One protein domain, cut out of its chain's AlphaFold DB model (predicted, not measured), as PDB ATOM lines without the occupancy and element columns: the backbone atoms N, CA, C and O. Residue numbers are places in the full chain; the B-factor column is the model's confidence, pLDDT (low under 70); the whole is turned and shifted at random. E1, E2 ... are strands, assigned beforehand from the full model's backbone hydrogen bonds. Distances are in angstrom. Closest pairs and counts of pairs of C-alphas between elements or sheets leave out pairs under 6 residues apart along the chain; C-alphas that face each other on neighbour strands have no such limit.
ATOM      1  N   VAL A  10     194.868 140.803 234.071       91.94
ATOM      2  CA  VAL A  10     195.269 140.584 235.468       91.94
ATOM      3  C   VAL A  10     195.966 141.811 236.035       91.94
ATOM      4  O   VAL A  10     196.743 142.474 235.361       91.94
ATOM      5  N   SER A  11     195.708 142.123 237.302       93.12
ATOM      6  CA  SER A  11     196.489 143.092 238.074       93.12
ATOM      7  C   SER A  11     196.945 142.450 239.375       93.12
ATOM      8  O   SER A  11     196.182 141.746 240.038       93.12
ATOM      9  N   TYR A  12     198.189 142.701 239.759       90.25
ATOM     10  CA  TYR A  12     198.796 142.130 240.953       90.25
ATOM     11  C   TYR A  12     198.733 143.125 242.107       90.25
ATOM     12  O   TYR A  12     199.060 144.301 241.946       90.25
ATOM     13  N   LYS A  13     198.341 142.657 243.295       93.06
ATOM     14  CA  LYS A  13     198.384 143.476 244.509       93.06
ATOM     15  C   LYS A  13     199.826 143.571 245.002       93.06
ATOM     16  O   LYS A  13     200.409 142.576 245.424       93.06
ATOM     17  N   THR A  14     200.389 144.769 244.958       93.25
ATOM     18  CA  THR A  14     201.736 145.092 245.448       93.25
ATOM     19  C   THR A  14     201.648 145.926 246.734       93.25
ATOM     20  O   THR A  14     200.575 146.456 247.042       93.25
ATOM     21  N   PRO A  15     202.751 146.102 247.488       96.12
ATOM     22  CA  PRO A  15     202.767 147.004 248.644       96.12
ATOM     23  C   PRO A  15     202.361 148.450 248.313       96.12
ATOM     24  O   PRO A  15     201.818 149.140 249.168       96.12
ATOM     25  N   SER A  16     202.590 148.898 247.074       94.94
ATOM     26  CA  SER A  16     202.254 150.242 246.583       94.94
ATOM     27  C   SER A  16     200.862 150.355 245.948       94.94
ATOM     28  O   SER A  16     200.521 151.411 245.424       94.94
ATOM     29  N   GLY A  17     200.055 149.289 245.968       96.38
ATOM     30  CA  GLY A  17     198.741 149.239 245.317       96.38
ATOM     31  C   GLY A  17     198.673 148.198 244.200       96.38
ATOM     32  O   GLY A  17     199.492 147.283 244.133       96.38
ATOM     33  N   TRP A  18     197.670 148.297 243.335       96.31
ATOM     34  CA  TRP A  18     197.518 147.387 242.198       96.31
ATOM     35  C   TRP A  18     198.492 147.743 241.071       96.31
ATOM     36  O   TRP A  18     198.714 148.921 240.796       96.31
ATOM     37  N   SER A  19     199.078 146.732 240.428       94.94
ATOM     38  CA  SER A  19     199.859 146.930 239.207       94.94
ATOM     39  C   SER A  19     198.973 147.416 238.059       94.94
ATOM     40  O   SER A  19     197.749 147.278 238.096       94.94
ATOM     41  N   THR A  20     199.598 147.930 237.002       95.75
ATOM     42  CA  THR A  20     198.916 148.125 235.719       95.75
ATOM     43  C   THR A  20     198.338 146.787 235.227       95.75
ATOM     44  O   THR A  20     199.015 145.766 235.387       95.75
ATOM     45  N   PRO A  21     197.117 146.763 234.659       93.88
ATOM     46  CA  PRO A  21     196.544 145.546 234.097       93.88
ATOM     47  C   PRO A  21     197.373 144.981 232.941       93.88
ATOM     48  O   PRO A  21     197.708 145.692 231.994       93.88
ATOM     49  N   GLU A  22     197.663 143.685 233.006       92.31
ATOM     50  CA  GLU A  22     198.369 142.909 231.988       92.31
ATOM     51  C   GLU A  22     197.363 142.018 231.244       92.31
ATOM     52  O   GLU A  22     196.547 141.348 231.876       92.31
ATOM     53  N   ASN A  23     197.383 142.019 229.907       92.62
ATOM     54  CA  ASN A  23     196.512 141.154 229.100       92.62
ATOM     55  C   ASN A  23     196.914 139.681 229.299       92.62
ATOM     56  O   ASN A  23     198.106 139.374 229.318       92.62
ATOM     57  N   LEU A  24     195.939 138.774 229.418       91.75
ATOM     58  CA  LEU A  24     196.214 137.352 229.672       91.75
ATOM     59  C   LEU A  24     196.821 136.579 228.488       91.75
ATOM     60  O   LEU A  24     197.217 135.425 228.663       91.75
ATOM     61  N   GLY A  25     196.951 137.211 227.321       89.56
ATOM     62  CA  GLY A  25     197.572 136.632 226.132       89.56
ATOM     63  C   GLY A  25     196.675 135.641 225.391       89.56
ATOM     64  O   GLY A  25     195.573 135.317 225.834       89.56
ATOM     65  N   ASP A  26     197.190 135.120 224.277       88.12
ATOM     66  CA  ASP A  26     196.510 134.182 223.364       88.12
ATOM     67  C   ASP A  26     196.245 132.789 223.958       88.12
ATOM     68  O   ASP A  26     195.549 131.967 223.364       88.12
ATOM     69  N   GLY A  27     196.802 132.504 225.137       84.75
ATOM     70  CA  GLY A  27     196.502 131.290 225.888       84.75
ATOM     71  C   GLY A  27     195.107 131.296 226.516       84.75
ATOM     72  O   GLY A  27     194.569 130.225 226.772       84.75
ATOM     73  N   VAL A  28     194.531 132.476 226.768       92.81
ATOM     74  CA  VAL A  28     193.191 132.642 227.359       92.81
ATOM     75  C   VAL A  28     192.306 133.456 226.430       92.81
ATOM     76  O   VAL A  28     191.222 132.986 226.084       92.81
ATOM     77  N   ASN A  29     192.790 134.631 226.024       94.88
ATOM     78  CA  ASN A  29     192.060 135.542 225.158       94.88
ATOM     79  C   ASN A  29     192.090 135.053 223.710       94.88
ATOM     80  O   ASN A  29     193.093 134.514 223.234       94.88
ATOM     81  N   THR A  30     190.995 135.268 223.003       93.75
ATOM     82  CA  THR A  30     190.775 134.815 221.633       93.75
ATOM     83  C   THR A  30     190.295 135.984 220.770       93.75
ATOM     84  O   THR A  30     190.191 137.109 221.249       93.75
ATOM     85  N   PRO A  31     190.020 135.771 219.470       94.50
ATOM     86  CA  PRO A  31     189.310 136.764 218.669       94.50
ATOM     87  C   PRO A  31     187.862 137.041 219.118       94.50
ATOM     88  O   PRO A  31     187.282 138.010 218.632       94.50
ATOM     89  N   GLY A  32     187.275 136.187 219.963       94.44
ATOM     90  CA  GLY A  32     185.918 136.334 220.492       94.44
ATOM     91  C   GLY A  32     185.878 137.136 221.790       94.44
ATOM     92  O   GLY A  32     186.715 138.012 222.006       94.44
ATOM     93  N   ASP A  33     184.881 136.842 222.615       97.00
ATOM     94  CA  ASP A  33     184.625 137.477 223.898       97.00
ATOM     95  C   ASP A  33     184.953 136.532 225.057       97.00
ATOM     96  O   ASP A  33     184.261 135.542 225.283       97.00
ATOM     97  N   GLU A  34     185.943 136.890 225.874       96.94
ATOM     98  CA  GLU A  34     186.201 136.272 227.171       96.94
ATOM     99  C   GLU A  34     185.663 137.138 228.313       96.94
ATOM    100  O   GLU A  34     186.114 138.263 228.552       96.94
ATOM    101  N   ILE A  35     184.706 136.593 229.065       96.62
ATOM    102  CA  ILE A  35     183.966 137.327 230.095       96.62
ATOM    103  C   ILE A  35     183.861 136.550 231.410       96.62
ATOM    104  O   ILE A  35     184.190 135.367 231.516       96.62
ATOM    105  N   SER A  36     183.373 137.243 232.438       96.31
ATOM    106  CA  SER A  36     183.009 136.676 233.742       96.31
ATOM    107  C   SER A  36     184.114 135.848 234.416       96.31
ATOM    108  O   SER A  36     183.889 134.682 234.757       96.31
ATOM    109  N   PRO A  37     185.314 136.430 234.625       96.75
ATOM    110  CA  PRO A  37     186.420 135.727 235.252       96.75
ATOM    111  C   PRO A  37     186.149 135.451 236.737       96.75
ATOM    112  O   PRO A  37     185.722 136.328 237.488       96.75
ATOM    113  N   PHE A  38     186.499 134.251 237.184       96.88
ATOM    114  CA  PHE A  38     186.489 133.838 238.581       96.88
ATOM    115  C   PHE A  38     187.759 133.052 238.901       96.88
ATOM    116  O   PHE A  38     188.040 132.026 238.290       96.88
ATOM    117  N   LEU A  39     188.545 133.532 239.863       93.31
ATOM    118  CA  LEU A  39     189.801 132.897 240.260       93.31
ATOM    119  C   LEU A  39     189.614 132.130 241.574       93.31
ATOM    120  O   LEU A  39     189.291 132.726 242.600       93.31
ATOM    121  N   LEU A  40     189.875 130.823 241.547       91.88
ATOM    122  CA  LEU A  40     189.859 129.946 242.717       91.88
ATOM    123  C   LEU A  40     191.224 129.272 242.866       91.88
ATOM    124  O   LEU A  40     191.630 128.454 242.040       91.88
ATOM    125  N   GLY A  41     191.960 129.649 243.913       90.25
ATOM    126  CA  GLY A  41     193.358 129.251 244.060       90.25
ATOM    127  C   GLY A  41     194.185 129.744 242.871       90.25
ATOM    128  O   GLY A  41     194.316 130.947 242.657       90.25
ATOM    129  N   ASN A  42     194.731 128.815 242.088       90.62
ATOM    130  CA  ASN A  42     195.460 129.103 240.852       90.62
ATOM    131  C   ASN A  42     194.667 128.740 239.585       90.62
ATOM    132  O   ASN A  42     195.252 128.693 238.508       90.62
ATOM    133  N   VAL A  43     193.371 128.454 239.682       93.25
ATOM    134  CA  VAL A  43     192.534 128.100 238.531       93.25
ATOM    135  C   VAL A  43     191.621 129.274 238.201       93.25
ATOM    136  O   VAL A  43     190.801 129.682 239.023       93.25
ATOM    137  N   LEU A  44     191.783 129.828 237.001       95.62
ATOM    138  CA  LEU A  44     190.878 130.822 236.439       95.62
ATOM    139  C   LEU A  44     189.744 130.096 235.729       95.62
ATOM    140  O   LEU A  44     189.996 129.260 234.870       95.62
ATOM    141  N   TYR A  45     188.518 130.454 236.065       96.81
ATOM    142  CA  TYR A  45     187.302 130.096 235.357       96.81
ATOM    143  C   TYR A  45     186.804 131.323 234.606       96.81
ATOM    144  O   TYR A  45     186.907 132.434 235.119       96.81
ATOM    145  N   PHE A  46     186.290 131.142 233.400       97.88
ATOM    146  CA  PHE A  46     185.770 132.233 232.577       97.88
ATOM    147  C   PHE A  46     184.802 131.675 231.541       97.88
ATOM    148  O   PHE A  46     184.775 130.463 231.323       97.88
ATOM    149  N   ALA A  47     184.015 132.543 230.916       98.12
ATOM    150  CA  ALA A  47     183.195 132.177 229.772       98.12
ATOM    151  C   ALA A  47     183.812 132.689 228.473       98.12
ATOM    152  O   ALA A  47     184.427 133.755 228.478       98.12
ATOM    153  N   SER A  48     183.649 131.941 227.385       97.19
ATOM    154  CA  SER A  48     184.092 132.342 226.047       97.19
ATOM    155  C   SER A  48     183.108 131.877 224.984       97.19
ATOM    156  O   SER A  48     182.531 130.798 225.131       97.19
ATOM    157  N   ASP A  49     182.946 132.675 223.929       96.00
ATOM    158  CA  ASP A  49     182.161 132.337 222.734       96.00
ATOM    159  C   ASP A  49     183.002 131.830 221.550       96.00
ATOM    160  O   ASP A  49     182.481 131.531 220.473       96.00
ATOM    161  N   TRP A  50     184.318 131.720 221.742       94.81
ATOM    162  CA  TRP A  50     185.236 131.297 220.690       94.81
ATOM    163  C   TRP A  50     185.699 129.858 220.879       94.81
ATOM    164  O   TRP A  50     185.716 129.066 219.932       94.81
ATOM    165  N   HIS A  51     186.144 129.513 222.092       91.38
ATOM    166  CA  HIS A  51     186.711 128.194 222.382       91.38
ATOM    167  C   HIS A  51     185.710 127.078 222.049       91.38
ATOM    168  O   HIS A  51     184.503 127.237 222.193       91.38
ATOM    169  N   LEU A  52     186.209 125.909 221.628       88.44
ATOM    170  CA  LEU A  52     185.339 124.790 221.253       88.44
ATOM    171  C   LEU A  52     184.441 124.374 222.433       88.44
ATOM    172  O   LEU A  52     184.932 123.838 223.434       88.44
ATOM    173  N   GLY A  53     183.135 124.589 222.278       88.00
ATOM    174  CA  GLY A  53     182.131 124.397 223.318       88.00
ATOM    175  C   GLY A  53     180.823 123.780 222.820       88.00
ATOM    176  O   GLY A  53     180.787 123.112 221.782       88.00
ATOM    177  N   PHE A  54     179.769 123.929 223.619       82.75
ATOM    178  CA  PHE A  54     178.442 123.359 223.401       82.75
ATOM    179  C   PHE A  54     177.423 124.392 222.904       82.75
ATOM    180  O   PHE A  54     176.481 123.995 222.212       82.75
ATOM    181  N   GLY A  55     177.592 125.668 223.258       88.12
ATOM    182  CA  GLY A  55     176.613 126.735 223.066       88.12
ATOM    183  C   GLY A  55     177.201 127.998 222.442       88.12
ATOM    184  O   GLY A  55     178.124 127.917 221.632       88.12
ATOM    185  N   GLY A  56     176.595 129.150 222.752       91.12
ATOM    186  CA  GLY A  56     177.111 130.455 222.337       91.12
ATOM    187  C   GLY A  56     178.268 130.856 223.240       91.12
ATOM    188  O   GLY A  56     179.395 130.856 222.776       91.12
ATOM    189  N   TYR A  57     178.009 131.085 224.529       96.88
ATOM    190  CA  TYR A  57     179.051 131.137 225.563       96.88
ATOM    191  C   TYR A  57     179.142 129.829 226.344       96.88
ATOM    192  O   TYR A  57     178.136 129.296 226.803       96.88
ATOM    193  N   ASP A  58     180.362 129.368 226.581       97.50
ATOM    194  CA  ASP A  58     180.649 128.206 227.416       97.50
ATOM    195  C   ASP A  58     181.616 128.566 228.545       97.50
ATOM    196  O   ASP A  58     182.505 129.397 228.372       97.50
ATOM    197  N   LEU A  59     181.507 127.883 229.689       97.81
ATOM    198  CA  LEU A  59     182.462 128.005 230.788       97.81
ATOM    199  C   LEU A  59     183.688 127.111 230.579       97.81
ATOM    200  O   LEU A  59     183.593 125.898 230.345       97.81
ATOM    201  N   PHE A  60     184.853 127.712 230.778       97.12
ATOM    202  CA  PHE A  60     186.164 127.092 230.687       97.12
ATOM    203  C   PHE A  60     186.963 127.315 231.969       97.12
ATOM    204  O   PHE A  60     186.623 128.147 232.813       97.12
ATOM    205  N   LYS A  61     188.061 126.569 232.107       95.81
ATOM    206  CA  LYS A  61     189.090 126.817 233.117       95.81
ATOM    207  C   LYS A  61     190.490 126.812 232.513       95.81
ATOM    208  O   LYS A  61     190.763 126.058 231.583       95.81
ATOM    209  N   ALA A  62     191.391 127.581 233.108       94.69
ATOM    210  CA  ALA A  62     192.817 127.570 232.816       94.69
ATOM    211  C   ALA A  62     193.621 127.627 234.124       94.69
ATOM    212  O   ALA A  62     193.307 128.389 235.038       94.69
ATOM    213  N   THR A  63     194.673 126.811 234.230       91.69
ATOM    214  CA  THR A  63     195.506 126.756 235.445       91.69
ATOM    215  C   THR A  63     196.688 127.713 235.331       91.69
ATOM    216  O   THR A  63     197.515 127.578 234.430       91.69
ATOM    217  N   LEU A  64     196.808 128.653 236.263       87.00
ATOM    218  CA  LEU A  64     197.951 129.546 236.393       87.00
ATOM    219  C   LEU A  64     199.194 128.751 236.813       87.00
ATOM    220  O   LEU A  64     199.232 128.120 237.875       87.00
ATOM    221  N   THR A  65     200.226 128.815 235.974       82.12
ATOM    222  CA  THR A  65     201.533 128.190 236.194       82.12
ATOM    223  C   THR A  65     202.607 129.274 236.122       82.12
ATOM    224  O   THR A  65     202.950 129.765 235.048       82.12
ATOM    225  N   GLY A  66     203.117 129.703 237.279       81.44
ATOM    226  CA  GLY A  66     203.986 130.880 237.353       81.44
ATOM    227  C   GLY A  66     203.209 132.164 237.043       81.44
ATOM    228  O   GLY A  66     202.348 132.554 237.826       81.44
ATOM    229  N   ARG A  67     203.516 132.820 235.914       80.94
ATOM    230  CA  ARG A  67     202.814 134.030 235.431       80.94
ATOM    231  C   ARG A  67     201.974 133.803 234.167       80.94
ATOM    232  O   ARG A  67     201.418 134.754 233.642       80.94
ATOM    233  N   SER A  68     201.879 132.567 233.681       81.19
ATOM    234  CA  SER A  68     201.131 132.221 232.468       81.19
ATOM    235  C   SER A  68     200.012 131.237 232.775       81.19
ATOM    236  O   SER A  68     200.193 130.322 233.583       81.19
ATOM    237  N   PHE A  69     198.877 131.381 232.101       84.88
ATOM    238  CA  PHE A  69     197.816 130.382 232.135       84.88
ATOM    239  C   PHE A  69     198.154 129.209 231.209       84.88
ATOM    240  O   PHE A  69     198.703 129.389 230.124       84.88
ATOM    241  N   GLY A  70     197.903 127.993 231.695       81.06
ATOM    242  CA  GLY A  70     198.073 126.754 230.941       81.06
ATOM    243  C   GLY A  70     196.946 126.525 229.932       81.06
ATOM    244  O   GLY A  70     196.200 127.435 229.592       81.06
ATOM    245  N   GLN A  71     196.809 125.279 229.473       86.81
ATOM    246  CA  GLN A  71     195.777 124.897 228.508       86.81
ATOM    247  C   GLN A  71     194.362 125.201 229.031       86.81
ATOM    248  O   GLN A  71     194.031 124.856 230.168       86.81
ATOM    249  N   VAL A  72     193.537 125.810 228.175       93.19
ATOM    250  CA  VAL A  72     192.111 126.049 228.419       93.19
ATOM    251  C   VAL A  72     191.333 124.742 228.258       93.19
ATOM    252  O   VAL A  72     191.470 124.032 227.260       93.19
ATOM    253  N   GLU A  73     190.515 124.416 229.256       92.88
ATOM    254  CA  GLU A  73     189.678 123.216 229.303       92.88
ATOM    255  C   GLU A  73     188.201 123.604 229.440       92.88
ATOM    256  O   GLU A  73     187.838 124.340 230.358       92.88
ATOM    257  N   ASN A  74     187.335 123.075 228.569       93.25
ATOM    258  CA  ASN A  74     185.880 123.222 228.696       93.25
ATOM    259  C   ASN A  74     185.377 122.432 229.923       93.25
ATOM    260  O   ASN A  74     185.803 121.294 230.140       93.25
ATOM    261  N   LEU A  75     184.470 123.009 230.721       90.50
ATOM    262  CA  LEU A  75     183.954 122.365 231.942       90.50
ATOM    263  C   LEU A  75     182.993 121.196 231.686       90.50
ATOM    264  O   LEU A  75     182.675 120.445 232.610       90.50
ATOM    265  N   GLY A  76     182.593 120.991 230.433       84.81
ATOM    266  CA  GLY A  76     181.863 119.819 229.987       84.81
ATOM    267  C   GLY A  76     180.363 119.853 230.292       84.81
ATOM    268  O   GLY A  76     179.831 120.818 230.854       84.81
ATOM    269  N   PRO A  77     179.659 118.770 229.919       76.19
ATOM    270  CA  PRO A  77     178.215 118.682 230.069       76.19
ATOM    271  C   PRO A  77     177.809 118.649 231.547       76.19
ATOM    272  O   PRO A  77     178.436 117.978 232.370       76.19
ATOM    273  N   GLY A  78     176.728 119.356 231.876       81.38
ATOM    274  CA  GLY A  78     176.201 119.491 233.240       81.38
ATOM    275  C   GLY A  78     176.605 120.803 233.912       81.38
ATOM    276  O   GLY A  78     175.847 121.313 234.736       81.38
ATOM    277  N   VAL A  79     177.740 121.382 233.504       90.38
ATOM    278  CA  VAL A  79     178.026 122.808 233.712       90.38
ATOM    279  C   VAL A  79     177.590 123.582 232.476       90.38
ATOM    280  O   VAL A  79     176.718 124.436 232.604       90.38
ATOM    281  N   ASN A  80     178.106 123.197 231.306       93.56
ATOM    282  CA  ASN A  80     177.743 123.777 230.017       93.56
ATOM    283  C   ASN A  80     176.543 123.069 229.376       93.56
ATOM    284  O   ASN A  80     176.227 121.906 229.676       93.56
ATOM    285  N   SER A  81     175.885 123.792 228.481       88.88
ATOM    286  CA  SER A  81     174.647 123.456 227.798       88.88
ATOM    287  C   SER A  81     174.693 123.932 226.334       88.88
ATOM    288  O   SER A  81     175.607 124.650 225.949       88.88
ATOM    289  N   PRO A  82     173.720 123.562 225.480       89.06
ATOM    290  CA  PRO A  82     173.646 124.055 224.094       89.06
ATOM    291  C   PRO A  82     173.294 125.551 223.941       89.06
ATOM    292  O   PRO A  82     172.727 125.959 222.926       89.06
ATOM    293  N   ARG A  83     173.492 126.338 224.993       93.06
ATOM    294  CA  ARG A  83     172.999 127.697 225.228       93.06
ATOM    295  C   ARG A  83     174.122 128.497 225.898       93.06
ATOM    296  O   ARG A  83     175.229 127.989 226.000       93.06
ATOM    297  N   ASP A  84     173.873 129.737 226.285       95.12
ATOM    298  CA  ASP A  84     174.896 130.580 226.895       95.12
ATOM    299  C   ASP A  84     175.036 130.262 228.383       95.12
ATOM    300  O   ASP A  84     174.051 130.249 229.126       95.12
ATOM    301  N   ASP A  85     176.270 129.989 228.802       95.81
ATOM    302  CA  ASP A  85     176.658 129.634 230.159       95.81
ATOM    303  C   ASP A  85     177.861 130.470 230.604       95.81
ATOM    304  O   ASP A  85     178.928 130.458 229.989       95.81
ATOM    305  N   TYR A  86     177.703 131.194 231.710       94.00
ATOM    306  CA  TYR A  86     178.692 132.171 232.167       94.00
ATOM    307  C   TYR A  86     178.572 132.447 233.674       94.00
ATOM    308  O   TYR A  86     177.658 131.975 234.356       94.00
ATOM    309  N   GLY A  87     179.540 133.183 234.231       94.56
ATOM    310  CA  GLY A  87     179.421 133.681 235.604       94.56
ATOM    311  C   GLY A  87     179.691 132.702 236.723       94.56
ATOM    312  O   GLY A  87     179.045 132.803 237.767       94.56
ATOM    313  N   LEU A  88     180.581 131.736 236.517       95.94
ATOM    314  CA  LEU A  88     180.844 130.740 237.542       95.94
ATOM    315  C   LEU A  88     181.384 131.384 238.819       95.94
ATOM    316  O   LEU A  88     182.399 132.067 238.806       95.94
ATOM    317  N   VAL A  89     180.745 131.067 239.939       95.00
ATOM    318  CA  VAL A  89     181.297 131.231 241.286       95.00
ATOM    319  C   VAL A  89     181.199 129.896 242.007       95.00
ATOM    320  O   VAL A  89     180.177 129.219 241.922       95.00
ATOM    321  N   PHE A  90     182.251 129.476 242.707       92.19
ATOM    322  CA  PHE A  90     182.289 128.156 243.340       92.19
ATOM    323  C   PHE A  90     182.995 128.184 244.697       92.19
ATOM    324  O   PHE A  90     184.010 128.852 244.873       92.19
ATOM    325  N   SER A  91     182.455 127.431 245.653       87.75
ATOM    326  CA  SER A  91     183.033 127.192 246.973       87.75
ATOM    327  C   SER A  91     183.420 125.721 247.091       87.75
ATOM    328  O   SER A  91     182.549 124.846 247.110       87.75
ATOM    329  N   GLU A  92     184.724 125.451 247.209       81.75
ATOM    330  CA  GLU A  92     185.238 124.095 247.457       81.75
ATOM    331  C   GLU A  92     184.783 123.556 248.813       81.75
ATOM    332  O   GLU A  92     184.415 122.391 248.924       81.75
ATOM    333  N   GLU A  93     184.737 124.417 249.833       79.44
ATOM    334  CA  GLU A  93     184.288 124.055 251.180       79.44
ATOM    335  C   GLU A  93     182.847 123.531 251.167       79.44
ATOM    336  O   GLU A  93     182.550 122.461 251.704       79.44
ATOM    337  N   LEU A  94     181.948 124.254 250.493       82.81
ATOM    338  CA  LEU A  94     180.544 123.864 250.390       82.81
ATOM    339  C   LEU A  94     180.307 122.798 249.312       82.81
ATOM    340  O   LEU A  94     179.239 122.179 249.294       82.81
ATOM    341  N   GLY A  95     181.266 122.588 248.403       83.69
ATOM    342  CA  GLY A  95     181.092 121.789 247.191       83.69
ATOM    343  C   GLY A  95     179.922 122.292 246.343       83.69
ATOM    344  O   GLY A  95     179.136 121.490 245.832       83.69
ATOM    345  N   ARG A  96     179.730 123.614 246.271       89.94
ATOM    346  CA  ARG A  96     178.605 124.256 245.577       89.94
ATOM    347  C   ARG A  96     179.064 125.496 244.836       89.94
ATOM    348  O   ARG A  96     179.939 126.216 245.304       89.94
ATOM    349  N   GLY A  97     178.409 125.773 243.721       93.00
ATOM    350  CA  GLY A  97     178.605 126.997 242.966       93.00
ATOM    351  C   GLY A  97     177.331 127.469 242.299       93.00
ATOM    352  O   GLY A  97     176.279 126.842 242.428       93.00
ATOM    353  N   TYR A  98     177.451 128.571 241.582       95.88
ATOM    354  CA  TYR A  98     176.376 129.172 240.815       95.88
ATOM    355  C   TYR A  98     176.908 129.614 239.460       95.88
ATOM    356  O   TYR A  98     178.075 129.981 239.344       95.88
ATOM    357  N   ILE A  99     176.043 129.547 238.460       96.44
ATOM    358  CA  ILE A  99     176.237 130.087 237.113       96.44
ATOM    359  C   ILE A  99     174.943 130.789 236.719       96.44
ATOM    360  O   ILE A  99     173.894 130.485 237.294       96.44
ATOM    361  N   TYR A 100     174.995 131.679 235.739       94.31
ATOM    362  CA  TYR A 100     173.790 132.135 235.054       94.31
ATOM    363  C   TYR A 100     173.768 131.579 233.628       94.31
ATOM    364  O   TYR A 100     174.818 131.285 233.057       94.31
ATOM    365  N   SER A 101     172.572 131.304 233.112       95.38
ATOM    366  CA  SER A 101     172.408 130.600 231.840       95.38
ATOM    367  C   SER A 101     171.043 130.861 231.218       95.38
ATOM    368  O   SER A 101     170.049 130.961 231.936       95.38
ATOM    369  N   ASN A 102     170.987 130.886 229.885       92.81
ATOM    370  CA  ASN A 102     169.739 130.904 229.112       92.81
ATOM    371  C   ASN A 102     169.320 129.500 228.621       92.81
ATOM    372  O   ASN A 102     168.640 129.336 227.600       92.81
ATOM    373  N   ARG A 103     169.748 128.451 229.340       92.75
ATOM    374  CA  ARG A 103     169.387 127.057 229.049       92.75
ATOM    375  C   ARG A 103     167.877 126.820 229.074       92.75
ATOM    376  O   ARG A 103     167.115 127.427 229.816       92.75
ATOM    377  N   VAL A 104     167.448 125.851 228.267       86.44
ATOM    378  CA  VAL A 104     166.034 125.477 228.150       86.44
ATOM    379  C   VAL A 104     165.517 124.894 229.470       86.44
ATOM    380  O   VAL A 104     166.162 124.031 230.064       86.44
ATOM    381  N   GLY A 105     164.320 125.324 229.880       82.38
ATOM    382  CA  GLY A 105     163.650 124.859 231.100       82.38
ATOM    383  C   GLY A 105     163.834 125.774 232.314       82.38
ATOM    384  O   GLY A 105     163.498 125.360 233.420       82.38
ATOM    385  N   GLY A 106     164.391 126.971 232.115       82.44
ATOM    386  CA  GLY A 106     164.394 128.060 233.089       82.44
ATOM    387  C   GLY A 106     163.056 128.808 233.202       82.44
ATOM    388  O   GLY A 106     162.123 128.554 232.440       82.44
ATOM    389  N   GLU A 107     162.983 129.723 234.167       80.81
ATOM    390  CA  GLU A 107     161.835 130.599 234.447       80.81
ATOM    391  C   GLU A 107     161.957 131.966 233.730       80.81
ATOM    392  O   GLU A 107     160.997 132.739 233.702       80.81
ATOM    393  N   GLY A 108     163.114 132.271 233.123       79.69
ATOM    394  CA  GLY A 108     163.399 133.541 232.453       79.69
ATOM    395  C   GLY A 108     164.352 133.431 231.255       79.69
ATOM    396  O   GLY A 108     164.628 132.349 230.742       79.69
ATOM    397  N   PHE A 109     164.825 134.587 230.767       80.69
ATOM    398  CA  PHE A 109     165.812 134.642 229.679       80.69
ATOM    399  C   PHE A 109     167.221 134.296 230.154       80.69
ATOM    400  O   PHE A 109     167.952 133.677 229.401       80.69
ATOM    401  N   GLU A 110     167.590 134.670 231.379       89.19
ATOM    402  CA  GLU A 110     168.848 134.294 232.028       89.19
ATOM    403  C   GLU A 110     168.541 133.964 233.491       89.19
ATOM    404  O   GLU A 110     168.126 134.836 234.255       89.19
ATOM    405  N   ASP A 111     168.730 132.705 233.878       93.50
ATOM    406  CA  ASP A 111     168.437 132.222 235.225       93.50
ATOM    407  C   ASP A 111     169.709 131.823 235.967       93.50
ATOM    408  O   ASP A 111     170.696 131.400 235.367       93.50
ATOM    409  N   ILE A 112     169.667 131.902 237.300       94.56
ATOM    410  CA  ILE A 112     170.757 131.445 238.164       94.56
ATOM    411  C   ILE A 112     170.573 129.957 238.471       94.56
ATOM    412  O   ILE A 112     169.619 129.549 239.135       94.56
ATOM    413  N   TYR A 113     171.547 129.144 238.072       92.88
ATOM    414  CA  TYR A 113     171.588 127.713 238.353       92.88
ATOM    415  C   TYR A 113     172.610 127.397 239.434       92.88
ATOM    416  O   TYR A 113     173.729 127.907 239.435       92.88
ATOM    417  N   ARG A 114     172.246 126.488 240.342       92.81
ATOM    418  CA  ARG A 114     173.156 125.974 241.367       92.81
ATOM    419  C   ARG A 114     173.910 124.750 240.852       92.81
ATOM    420  O   ARG A 114     173.306 123.716 240.574       92.81
ATOM    421  N   LEU A 115     175.233 124.831 240.855       89.50
ATOM    422  CA  LEU A 115     176.133 123.700 240.671       89.50
ATOM    423  C   LEU A 115     176.376 123.002 242.010       89.50
ATOM    424  O   LEU A 115     176.564 123.645 243.042       89.50
ATOM    425  N   THR A 116     176.392 121.673 242.000       83.44
ATOM    426  CA  THR A 116     176.826 120.871 243.151       83.44
ATOM    427  C   THR A 116     177.966 119.986 242.696       83.44
ATOM    428  O   THR A 116     177.845 119.289 241.688       83.44
ATOM    429  N   GLU A 117     179.074 120.009 243.430       76.06
ATOM    430  CA  GLU A 117     180.162 119.080 243.187       76.06
ATOM    431  C   GLU A 117     179.641 117.674 243.439       76.06
ATOM    432  O   GLU A 117     179.283 117.300 244.560       76.06
TER     433      GLU A 117
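What this domain is: This is residues 10 to 117 of the 524 residues of the protein "SPOR domain-containing protein" of Phaeodactylibacter sp (UniProt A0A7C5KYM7). With little regular structure, the domain is two small twisted three-stranded sheets, E4, the edge strand of one, packing over a face of the other, E1-E2-E3, with E5 and E6 leading away from that face, and the looping residues 10 to 33 reaching out at one end. Of 108 printed residues, 40 are in named strands, E1 to E6 in chain order: all strand. Both sheets, E1-E2-E3 and E4-E5-E6, are meanders, each strand the antiparallel neighbour of the one before. The whole is compact, radius of gyration of the C-alphas 14.7 A, spanning 48 by 34 by 22 A.

How they stand to each other: E1, residues 34 to 40, and E2, 43 to 48, form a hairpin, N 38 and O 45 2.8 A apart; E2 and E3, 58 to 65, another, N 60 and O 46 2.8 A apart. E4, 85 to 91, and E5, 96 to 101, form a hairpin, N 98 and O 89 2.8 A apart; E5 and E6, 111 to 116, another, N 113 and O 99 2.8 A apart. The closest C-alphas of E1 and E4, Ser 36 and Gly 87, are 5.0 A apart.

Where its parts are: C-alpha 34 begins E1 at (186.201, 136.272, 227.171); C-alpha 116 ends E6 at (176.826, 120.871, 243.151). E3 spans 22.7 A.

The domain as a whole: E3 to E4 is a long link. The printed part has no cut; no printed residue is under 70 in pLDDT.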